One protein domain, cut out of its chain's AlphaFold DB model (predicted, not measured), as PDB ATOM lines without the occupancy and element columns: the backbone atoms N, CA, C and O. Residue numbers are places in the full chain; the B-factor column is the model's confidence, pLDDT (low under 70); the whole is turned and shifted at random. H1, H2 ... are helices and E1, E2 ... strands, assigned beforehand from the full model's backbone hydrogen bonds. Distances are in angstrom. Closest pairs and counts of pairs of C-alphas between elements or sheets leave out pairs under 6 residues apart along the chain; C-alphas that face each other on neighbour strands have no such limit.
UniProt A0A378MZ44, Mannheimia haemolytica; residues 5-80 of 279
ATOM      1  N   ARG A   5     140.345 166.913 153.194       82.50
ATOM      2  CA  ARG A   5     141.437 166.961 152.212       82.50
ATOM      3  C   ARG A   5     141.585 165.670 151.408       82.50
ATOM      4  O   ARG A   5     142.347 165.681 150.442       82.50
ATOM      5  N   ILE A   6     140.918 164.570 151.770       84.31
ATOM      6  CA  ILE A   6     141.165 163.253 151.157       84.31
ATOM      7  C   ILE A   6     140.826 163.267 149.663       84.31
ATOM      8  O   ILE A   6     141.679 162.916 148.848       84.31
ATOM      9  N   GLU A   7     139.622 163.712 149.294       84.38
ATOM     10  CA  GLU A   7     139.178 163.733 147.892       84.38
ATOM     11  C   GLU A   7     140.080 164.622 147.032       84.38
ATOM     12  O   GLU A   7     140.635 164.156 146.037       84.38
ATOM     13  N   GLN A   8     140.335 165.854 147.484       86.31
ATOM     14  CA  GLN A   8     141.230 166.784 146.795       86.31
ATOM     15  C   GLN A   8     142.643 166.210 146.625       86.31
ATOM     16  O   GLN A   8     143.275 166.398 145.587       86.31
ATOM     17  N   THR A   9     143.155 165.505 147.637       86.44
ATOM     18  CA  THR A   9     144.488 164.892 147.575       86.44
ATOM     19  C   THR A   9     144.534 163.788 146.523       86.44
ATOM     20  O   THR A   9     145.474 163.741 145.732       86.44
ATOM     21  N   ILE A  10     143.509 162.933 146.465       87.56
ATOM     22  CA  ILE A  10     143.415 161.858 145.470       87.56
ATOM     23  C   ILE A  10     143.280 162.437 144.056       87.56
ATOM     24  O   ILE A  10     143.924 161.942 143.131       87.56
ATOM     25  N   GLU A  11     142.473 163.481 143.869       88.69
ATOM     26  CA  GLU A  11     142.331 164.156 142.575       88.69
ATOM     27  C   GLU A  11     143.643 164.793 142.116       88.69
ATOM     28  O   GLU A  11     144.077 164.559 140.986       88.69
ATOM     29  N   ASN A  12     144.319 165.522 143.006       88.25
ATOM     30  CA  ASN A  12     145.616 166.128 142.718       88.25
ATOM     31  C   ASN A  12     146.665 165.070 142.364       88.25
ATOM     32  O   ASN A  12     147.444 165.270 141.436       88.25
ATOM     33  N   LEU A  13     146.678 163.936 143.066       89.94
ATOM     34  CA  LEU A  13     147.602 162.838 142.795       89.94
ATOM     35  C   LEU A  13     147.330 162.214 141.416       89.94
ATOM     36  O   LEU A  13     148.267 162.012 140.645       89.94
ATOM     37  N   LYS A  14     146.059 161.998 141.052       89.88
ATOM     38  CA  LYS A  14     145.669 161.499 139.719       89.88
ATOM     39  C   LYS A  14     146.034 162.461 138.587       89.88
ATOM     40  O   LYS A  14     146.356 162.003 137.494       89.88
ATOM     41  N   GLN A  15     145.958 163.772 138.823       91.31
ATOM     42  CA  GLN A  15     146.260 164.792 137.814       91.31
ATOM     43  C   GLN A  15     147.764 165.056 137.679       91.31
ATOM     44  O   GLN A  15     148.288 165.092 136.568       91.31
ATOM     45  N   ASN A  16     148.460 165.224 138.804       92.31
ATOM     46  CA  ASN A  16     149.847 165.691 138.829       92.31
ATOM     47  C   ASN A  16     150.867 164.550 138.802       92.31
ATOM     48  O   ASN A  16     152.047 164.815 138.577       92.31
ATOM     49  N   LYS A  17     150.434 163.304 139.041       92.12
ATOM     50  CA  LYS A  17     151.296 162.116 139.146       92.12
ATOM     51  C   LYS A  17     152.456 162.300 140.129       92.12
ATOM     52  O   LYS A  17     153.604 161.940 139.862       92.12
ATOM     53  N   GLN A  18     152.157 162.930 141.261       91.75
ATOM     54  CA  GLN A  18     153.114 163.211 142.323       91.75
ATOM     55  C   GLN A  18     152.522 162.827 143.673       91.75
ATOM     56  O   GLN A  18     151.367 163.142 143.967       91.75
ATOM     57  N   LEU A  19     153.341 162.191 144.508       90.44
ATOM     58  CA  LEU A  19     153.000 161.846 145.883       90.44
ATOM     59  C   LEU A  19     154.004 162.493 146.838       90.44
ATOM     60  O   LEU A  19     155.217 162.393 146.651       90.44
ATOM     61  N   ILE A  20     153.489 163.148 147.877       89.69
ATOM     62  CA  ILE A  20     154.298 163.685 148.971       89.69
ATOM     63  C   ILE A  20     154.423 162.593 150.032       89.69
ATOM     64  O   ILE A  20     153.448 162.248 150.699       89.69
ATOM     65  N   ILE A  21     155.621 162.040 150.195       88.44
ATOM     66  CA  ILE A  21     155.922 161.058 151.236       88.44
ATOM     67  C   ILE A  21     156.343 161.787 152.509       88.44
ATOM     68  O   ILE A  21     157.150 162.718 152.473       88.44
ATOM     69  N   ALA A  22     155.811 161.311 153.639       84.75
ATOM     70  CA  ALA A  22     156.114 161.806 154.977       84.75
ATOM     71  C   ALA A  22     155.885 163.327 155.124       84.75
ATOM     72  O   ALA A  22     156.737 164.032 155.656       84.75
ATOM     73  N   GLU A  23     154.717 163.822 154.682       81.50
ATOM     74  CA  GLU A  23     154.309 165.245 154.753       81.50
ATOM     75  C   GLU A  23     154.485 165.849 156.160       81.50
ATOM     76  O   GLU A  23     154.823 167.019 156.295       81.50
ATOM     77  N   SER A  24     154.299 165.048 157.215       79.19
ATOM     78  CA  SER A  24     154.448 165.470 158.615       79.19
ATOM     79  C   SER A  24     155.883 165.411 159.155       79.19
ATOM     80  O   SER A  24     156.097 165.701 160.332       79.19
ATOM     81  N   SER A  25     156.854 164.960 158.359       82.19
ATOM     82  CA  SER A  25     158.261 164.879 158.761       82.19
ATOM     83  C   SER A  25     159.000 166.193 158.499       82.19
ATOM     84  O   SER A  25     158.508 167.072 157.797       82.19
ATOM     85  N   VAL A  26     160.202 166.325 159.067       77.56
ATOM     86  CA  VAL A  26     161.047 167.523 158.908       77.56
ATOM     87  C   VAL A  26     161.489 167.722 157.447       77.56
ATOM     88  O   VAL A  26     161.729 168.851 157.033       77.56
ATOM     89  N   GLU A  27     161.545 166.646 156.655       83.38
ATOM     90  CA  GLU A  27     161.954 166.667 155.246       83.38
ATOM     91  C   GLU A  27     160.959 165.881 154.370       83.38
ATOM     92  O   GLU A  27     161.212 164.719 154.026       83.38
ATOM     93  N   PRO A  28     159.815 166.483 153.994       86.81
ATOM     94  CA  PRO A  28     158.873 165.845 153.084       86.81
ATOM     95  C   PRO A  28     159.503 165.690 151.696       86.81
ATOM     96  O   PRO A  28     160.143 166.608 151.178       86.81
ATOM     97  N   LYS A  29     159.304 164.528 151.068       88.12
ATOM     98  CA  LYS A  29     159.837 164.244 149.728       88.12
ATOM     99  C   LYS A  29     158.709 164.100 148.726       88.12
ATOM    100  O   LYS A  29     157.783 163.323 148.941       88.12
ATOM    101  N   VAL A  30     158.815 164.822 147.618       90.00
ATOM    102  CA  VAL A  30     157.923 164.655 146.470       90.00
ATOM    103  C   VAL A  30     158.532 163.609 145.550       90.00
ATOM    104  O   VAL A  30     159.684 163.747 145.137       90.00
ATOM    105  N   ILE A  31     157.764 162.573 145.234       91.25
ATOM    106  CA  ILE A  31     158.149 161.539 144.275       91.25
ATOM    107  C   ILE A  31     157.190 161.538 143.085       91.25
ATOM    108  O   ILE A  31     156.030 161.937 143.216       91.25
ATOM    109  N   ALA A  32     157.674 161.076 141.932       91.75
ATOM    110  CA  ALA A  32     156.793 160.689 140.840       91.75
ATOM    111  C   ALA A  32     155.984 159.463 141.285       91.75
ATOM    112  O   ALA A  32     156.558 158.521 141.828       91.75
ATOM    113  N   PHE A  33     154.667 159.522 141.112       91.94
ATOM    114  CA  PHE A  33     153.750 158.454 141.495       91.94
ATOM    115  C   PHE A  33     152.508 158.509 140.605       91.94
ATOM    116  O   PHE A  33     151.736 159.469 140.673       91.94
ATOM    117  N   ASP A  34     152.303 157.497 139.775       91.38
ATOM    118  CA  ASP A  34     151.108 157.336 138.958       91.38
ATOM    119  C   ASP A  34     150.078 156.469 139.692       91.38
ATOM    120  O   ASP A  34     150.304 155.294 139.965       91.38
ATOM    121  N   PHE A  35     148.901 157.034 139.973       89.38
ATOM    122  CA  PHE A  35     147.829 156.337 140.690       89.38
ATOM    123  C   PHE A  35     147.433 154.990 140.068       89.38
ATOM    124  O   PHE A  35     147.044 154.081 140.794       89.38
ATOM    125  N   TYR A  36     147.459 154.864 138.740       88.94
ATOM    126  CA  TYR A  36     146.975 153.659 138.065       88.94
ATOM    127  C   TYR A  36     148.073 152.616 137.858       88.94
ATOM    128  O   TYR A  36     147.762 151.426 137.845       88.94
ATOM    129  N   GLU A  37     149.330 153.043 137.709       89.94
ATOM    130  CA  GLU A  37     150.471 152.133 137.529       89.94
ATOM    131  C   GLU A  37     151.061 151.684 138.872       89.94
ATOM    132  O   GLU A  37     151.329 150.497 139.052       89.94
ATOM    133  N   ASP A  38     151.175 152.596 139.844       90.44
ATOM    134  CA  ASP A  38     151.845 152.348 141.127       90.44
ATOM    135  C   ASP A  38     150.893 151.863 142.238       90.44
ATOM    136  O   ASP A  38     151.340 151.423 143.300       90.44
ATOM    137  N   MET A  39     149.570 151.901 142.011       90.69
ATOM    138  CA  MET A  39     148.552 151.356 142.927       90.69
ATOM    139  C   MET A  39     147.585 150.381 142.222       90.69
ATOM    140  O   MET A  39     146.370 150.617 142.173       90.69
ATOM    141  N   PRO A  40     148.083 149.259 141.669       89.25
ATOM    142  CA  PRO A  40     147.235 148.283 141.002       89.25
ATOM    143  C   PRO A  40     146.322 147.553 141.999       89.25
ATOM    144  O   PRO A  40     146.755 147.041 143.033       89.25
ATOM    145  N   PHE A  41     145.037 147.444 141.655       87.06
ATOM    146  CA  PHE A  41     144.071 146.646 142.413       87.06
ATOM    147  C   PHE A  41     144.043 145.212 141.884       87.06
ATOM    148  O   PHE A  41     143.427 144.920 140.854       87.06
ATOM    149  N   HIS A  42     144.696 144.306 142.607       86.19
ATOM    150  CA  HIS A  42     144.656 142.875 142.317       86.19
ATOM    151  C   HIS A  42     143.372 142.243 142.865       86.19
ATOM    152  O   HIS A  42     142.905 142.593 143.946       86.19
ATOM    153  N   ARG A  43     142.789 141.310 142.103       84.06
ATOM    154  CA  ARG A  43     141.622 140.521 142.544       84.06
ATOM    155  C   ARG A  43     142.014 139.244 143.284       84.06
ATOM    156  O   ARG A  43     141.155 138.627 143.905       84.06
ATOM    157  N   ASP A  44     143.279 138.855 143.188       85.81
ATOM    158  CA  ASP A  44     143.814 137.669 143.840       85.81
ATOM    159  C   ASP A  44     144.162 137.972 145.297       85.81
ATOM    160  O   ASP A  44     144.684 139.043 145.620       85.81
ATOM    161  N   PHE A  45     143.889 137.014 146.178       83.81
ATOM    162  CA  PHE A  45     144.207 137.141 147.593       83.81
ATOM    163  C   PHE A  45     145.665 136.788 147.871       83.81
ATOM    164  O   PHE A  45     146.241 135.880 147.267       83.81
ATOM    165  N   LEU A  46     146.249 137.486 148.841       84.12
ATOM    166  CA  LEU A  46     147.547 137.117 149.386       84.12
ATOM    167  C   LEU A  46     147.422 135.874 150.293       84.12
ATOM    168  O   LEU A  46     146.351 135.618 150.843       84.12
ATOM    169  N   PRO A  47     148.503 135.095 150.487       81.25
ATOM    170  CA  PRO A  47     148.416 133.749 151.065       81.25
ATOM    171  C   PRO A  47     147.861 133.658 152.492       81.25
ATOM    172  O   PRO A  47     147.332 132.614 152.866       81.25
ATOM    173  N   ARG A  48     148.033 134.701 153.318       76.81
ATOM    174  CA  ARG A  48     147.695 134.648 154.754       76.81
ATOM    175  C   ARG A  48     146.319 135.214 155.097       76.81
ATOM    176  O   ARG A  48     145.719 134.760 156.066       76.81
ATOM    177  N   HIS A  49     145.841 136.215 154.362       77.88
ATOM    178  CA  HIS A  49     144.572 136.885 154.643       77.88
ATOM    179  C   HIS A  49     144.068 137.630 153.400       77.88
ATOM    180  O   HIS A  49     144.868 138.167 152.632       77.88
ATOM    181  N   GLU A  50     142.745 137.710 153.234       79.19
ATOM    182  CA  GLU A  50     142.093 138.368 152.089       79.19
ATOM    183  C   GLU A  50     142.429 139.866 151.987       79.19
ATOM    184  O   GLU A  50     142.662 140.388 150.899       79.19
ATOM    185  N   ASN A  51     142.525 140.550 153.130       82.38
ATOM    186  CA  ASN A  51     142.830 141.978 153.206       82.38
ATOM    187  C   ASN A  51     144.336 142.193 153.386       82.38
ATOM    188  O   ASN A  51     144.794 142.451 154.502       82.38
ATOM    189  N   GLY A  52     145.104 142.056 152.308       86.25
ATOM    190  CA  GLY A  52     146.548 142.286 152.307       86.25
ATOM    191  C   GLY A  52     146.972 143.384 151.332       86.25
ATOM    192  O   GLY A  52     146.405 143.521 150.251       86.25
ATOM    193  N   VAL A  53     147.991 144.155 151.708       90.56
ATOM    194  CA  VAL A  53     148.641 145.161 150.858       90.56
ATOM    195  C   VAL A  53     150.145 144.936 150.905       90.56
ATOM    196  O   VAL A  53     150.717 144.700 151.968       90.56
ATOM    197  N   LYS A  54     150.796 145.029 149.747       91.31
ATOM    198  CA  LYS A  54     152.251 144.982 149.628       91.31
ATOM    199  C   LYS A  54     152.760 146.363 149.247       91.31
ATOM    200  O   LYS A  54     152.308 146.923 148.254       91.31
ATOM    201  N   PHE A  55     153.697 146.884 150.026       92.69
ATOM    202  CA  PHE A  55     154.401 148.118 149.704       92.69
ATOM    203  C   PHE A  55     155.795 147.779 149.197       92.69
ATOM    204  O   PHE A  55     156.503 146.990 149.828       92.69
ATOM    205  N   SER A  56     156.186 148.412 148.096       92.62
ATOM    206  CA  SER A  56     157.520 148.315 147.510       92.62
ATOM    207  C   SER A  56     158.084 149.722 147.337       92.62
ATOM    208  O   SER A  56     157.413 150.593 146.794       92.62
ATOM    209  N   ALA A  57     159.304 149.949 147.813       92.19
ATOM    210  CA  ALA A  57     160.033 151.197 147.633       92.19
ATOM    211  C   ALA A  57     161.215 150.951 146.696       92.19
ATOM    212  O   ALA A  57     162.036 150.066 146.957       92.19
ATOM    213  N   LEU A  58     161.302 151.737 145.625       90.69
ATOM    214  CA  LEU A  58     162.333 151.610 144.600       90.69
ATOM    215  C   LEU A  58     163.166 152.892 144.485       90.69
ATOM    216  O   LEU A  58     162.673 153.992 144.738       90.69
ATOM    217  N   SER A  59     164.425 152.748 144.075       89.19
ATOM    218  CA  SER A  59     165.274 153.845 143.604       89.19
ATOM    219  C   SER A  59     165.649 153.577 142.151       89.19
ATOM    220  O   SER A  59     166.518 152.759 141.858       89.19
ATOM    221  N   GLY A  60     164.928 154.210 141.222       86.69
ATOM    222  CA  GLY A  60     164.969 153.797 139.819       86.69
ATOM    223  C   GLY A  60     164.401 152.385 139.669       86.69
ATOM    224  O   GLY A  60     163.255 152.147 140.038       86.69
ATOM    225  N   GLU A  61     165.208 151.451 139.165       86.69
ATOM    226  CA  GLU A  61     164.829 150.035 139.016       86.69
ATOM    227  C   GLU A  61     165.237 149.166 140.221       86.69
ATOM    228  O   GLU A  61     164.849 148.000 140.310       86.69
ATOM    229  N   GLU A  62     166.014 149.706 141.164       93.56
ATOM    230  CA  GLU A  62     166.496 148.951 142.321       93.56
ATOM    231  C   GLU A  62     165.439 148.908 143.429       93.56
ATOM    232  O   GLU A  62     164.999 149.943 143.934       93.56
ATOM    233  N   LEU A  63     165.045 147.699 143.842       92.88
ATOM    234  CA  LEU A  63     164.148 147.492 144.975       92.88
ATOM    235  C   LEU A  63     164.906 147.706 146.291       92.88
ATOM    236  O   LEU A  63     165.725 146.878 146.684       92.88
ATOM    237  N   LEU A  64     164.589 148.789 147.002       93.19
ATOM    238  CA  LEU A  64     165.207 149.115 148.289       93.19
ATOM    239  C   LEU A  64     164.535 148.399 149.459       93.19
ATOM    240  O   LEU A  64     165.192 147.988 150.414       93.19
ATOM    241  N   PHE A  65     163.207 148.299 149.418       93.00
ATOM    242  CA  PHE A  65     162.423 147.720 150.499       93.00
ATOM    243  C   PHE A  65     161.118 147.147 149.966       93.00
ATOM    244  O   PHE A  65     160.486 147.731 149.090       93.00
ATOM    245  N   GLN A  66     160.691 146.026 150.535       93.19
ATOM    246  CA  GLN A  66     159.384 145.452 150.268       93.19
ATOM    247  C   GLN A  66     158.840 144.827 151.541       93.19
ATOM    248  O   GLN A  66     159.547 144.067 152.203       93.19
ATOM    249  N   ASN A  67     157.582 145.108 151.862       92.44
ATOM    250  CA  ASN A  67     156.907 144.437 152.962       92.44
ATOM    251  C   ASN A  67     155.416 144.249 152.681       92.44
ATOM    252  O   ASN A  67     154.777 145.081 152.030       92.44
ATOM    253  N   THR A  68     154.876 143.148 153.191       90.75
ATOM    254  CA  THR A  68     153.464 142.793 153.079       90.75
ATOM    255  C   THR A  68     152.794 142.990 154.431       90.75
ATOM    256  O   THR A  68     153.273 142.495 155.453       90.75
ATOM    257  N   TYR A  69     151.660 143.678 154.426       88.94
ATOM    258  CA  TYR A  69     150.851 143.941 155.604       88.94
ATOM    259  C   TYR A  69     149.447 143.388 155.413       88.94
ATOM    260  O   TYR A  69     148.851 143.523 154.344       88.94
ATOM    261  N   TYR A  70     148.901 142.814 156.474       84.25
ATOM    262  CA  TYR A  70     147.560 142.258 156.510       84.25
ATOM    263  C   TYR A  70     146.698 143.034 157.502       84.25
ATOM    264  O   TYR A  70     147.079 143.224 158.659       84.25
ATOM    265  N   SER A  71     145.523 143.473 157.054       82.25
ATOM    266  CA  SER A  71     144.502 144.084 157.905       82.25
ATOM    267  C   SER A  71     143.579 142.995 158.443       82.25
ATOM    268  O   SER A  71     142.721 142.481 157.725       82.25
ATOM    269  N   ILE A  72     143.751 142.645 159.717       74.19
ATOM    270  CA  ILE A  72     143.024 141.546 160.380       74.19
ATOM    271  C   ILE A  72     141.718 142.003 161.059       74.19
ATOM    272  O   ILE A  72     141.091 141.253 161.801       74.19
ATOM    273  N   GLY A  73     141.287 143.246 160.812       66.56
ATOM    274  CA  GLY A  73     140.017 143.791 161.302       66.56
ATOM    275  C   GLY A  73     140.135 144.776 162.474       66.56
ATOM    276  O   GLY A  73     141.094 144.792 163.245       66.56
ATOM    277  N   GLY A  74     139.151 145.680 162.563       60.41
ATOM    278  CA  GLY A  74     139.079 146.757 163.566       60.41
ATOM    279  C   GLY A  74     140.153 147.855 163.437       60.41
ATOM    280  O   GLY A  74     140.198 148.775 164.252       60.41
ATOM    281  N   GLY A  75     141.024 147.773 162.429       66.00
ATOM    282  CA  GLY A  75     142.168 148.673 162.249       66.00
ATOM    283  C   GLY A  75     143.507 148.107 162.734       66.00
ATOM    284  O   GLY A  75     144.489 148.840 162.729       66.00
ATOM    285  N   PHE A  76     143.581 146.830 163.135       69.25
ATOM    286  CA  PHE A  76     144.868 146.176 163.397       69.25
ATOM    287  C   PHE A  76     145.541 145.746 162.096       69.25
ATOM    288  O   PHE A  76     144.908 145.141 161.227       69.25
ATOM    289  N   ILE A  77     146.839 146.020 162.014       79.62
ATOM    290  CA  ILE A  77     147.697 145.654 160.894       79.62
ATOM    291  C   ILE A  77     148.830 144.787 161.437       79.62
ATOM    292  O   ILE A  77     149.438 145.131 162.450       79.62
ATOM    293  N   VAL A  78     149.102 143.669 160.768       80.88
ATOM    294  CA  VAL A  78     150.204 142.758 161.099       80.88
ATOM    295  C   VAL A  78     151.050 142.567 159.851       80.88
ATOM    296  O   VAL A  78     150.510 142.451 158.751       80.88
ATOM    297  N   ASP A  79     152.367 142.577 159.996       84.50
ATOM    298  CA  ASP A  79     153.256 142.240 158.892       84.50
ATOM    299  C   ASP A  79     153.284 140.722 158.656       84.50
ATOM    300  O   ASP A  79     152.927 139.905 159.506       84.50
ATOM    301  N   GLU A  80     153.690 140.323 157.458       79.12
ATOM    302  CA  GLU A  80     153.737 138.910 157.079       79.12
ATOM    303  C   GLU A  80     154.658 138.073 157.979       79.12
ATOM    304  O   GLU A  80     154.363 136.910 158.255       79.12
TER     305      GLU A  80
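AT A GLANCE: This is residues 5 to 80 of the 279 residues of a protein of Mannheimia haemolytica (UniProt A0A378MZ44). A long, twisted two-strand ribbon, E3 and E4, with the short strand E5 folded back beside the far part of E4, makes one lobe; a smaller lobe, the hairpin E1 and E2 with helix H1 near E1, stands apart from it. The stretch of residues 33 to 51, with no named element, joins the two lobes. The printed part has 76 residues, with one named helix and five named strands in the order H1 E1 E2 E3 E4 E5; its class is mixed, helices and strands. The larger sheet has the order E3 - E4 - E5 and the smaller E1 - E2, both antiparallel. The whole is loose, with a radius of gyration of the C-alphas of 14.3 A and spans of 34 by 31 by 28 A.

IN THESE COORDINATES: Start at C-alpha 52 at (146.548, 142.286, 152.307), where E3 begins; it runs over residues 52 to 59, 23.7 A. E4, the longest strand, takes residues 62 to 73 and covers 33.0 A, ending at C-alpha 73 at (140.017, 143.791, 161.302). E5 is residues 76 to 79, 10.3 A. Then go back to C-alpha 5 at (141.437, 166.961, 152.212), where H1, residues 5 to 16, begins its 15.9 A. E1 is residues 18 to 21, 9.6 A, and E2 is residues 29 to 32, 10.0 A.

HOW THE PARTS SIT: Look first at E3, E4 and E5, a meander, each strand the antiparallel neighbour of the one before. E3 and E4 form a hairpin at 162 degrees between directions; find N 55 and O 67 at 2.9 A, and N 69 and O 53 at 2.8 A. E4 and E5 form a hairpin at 142 degrees, with N 70 and O 78 2.8 A apart. The inner strand is E4, and the sheet is twisted, its C-alphas lying up to 4.1 A off the best plane. In the smaller sheet, E1 and E2 form a hairpin at 147 degrees between directions, with N 21 and O 29 2.8 A apart, within hydrogen-bond range. The closest C-alphas of H1 and E1 are those of Leu 13 and Leu 19, 6.3 A apart. In H1, every O i to N i+4 pair is within hydrogen-bond range. H1 is not on the larger sheet, and E2 and E3 are apart.

THE WHOLE: The two C-alphas farthest apart are those of Val 26 and Asp 44, 37.6 A. The printed part has no cut. The link from E2 to E3, 19 residues, is long; that from E1 to E2, 7 residues, is short, and the other three are tight. Mean pLDDT of the printed part is 86.0; look for values under 70 at residues 73 to 76, of which 73 belongs to E4 and 76 to E5.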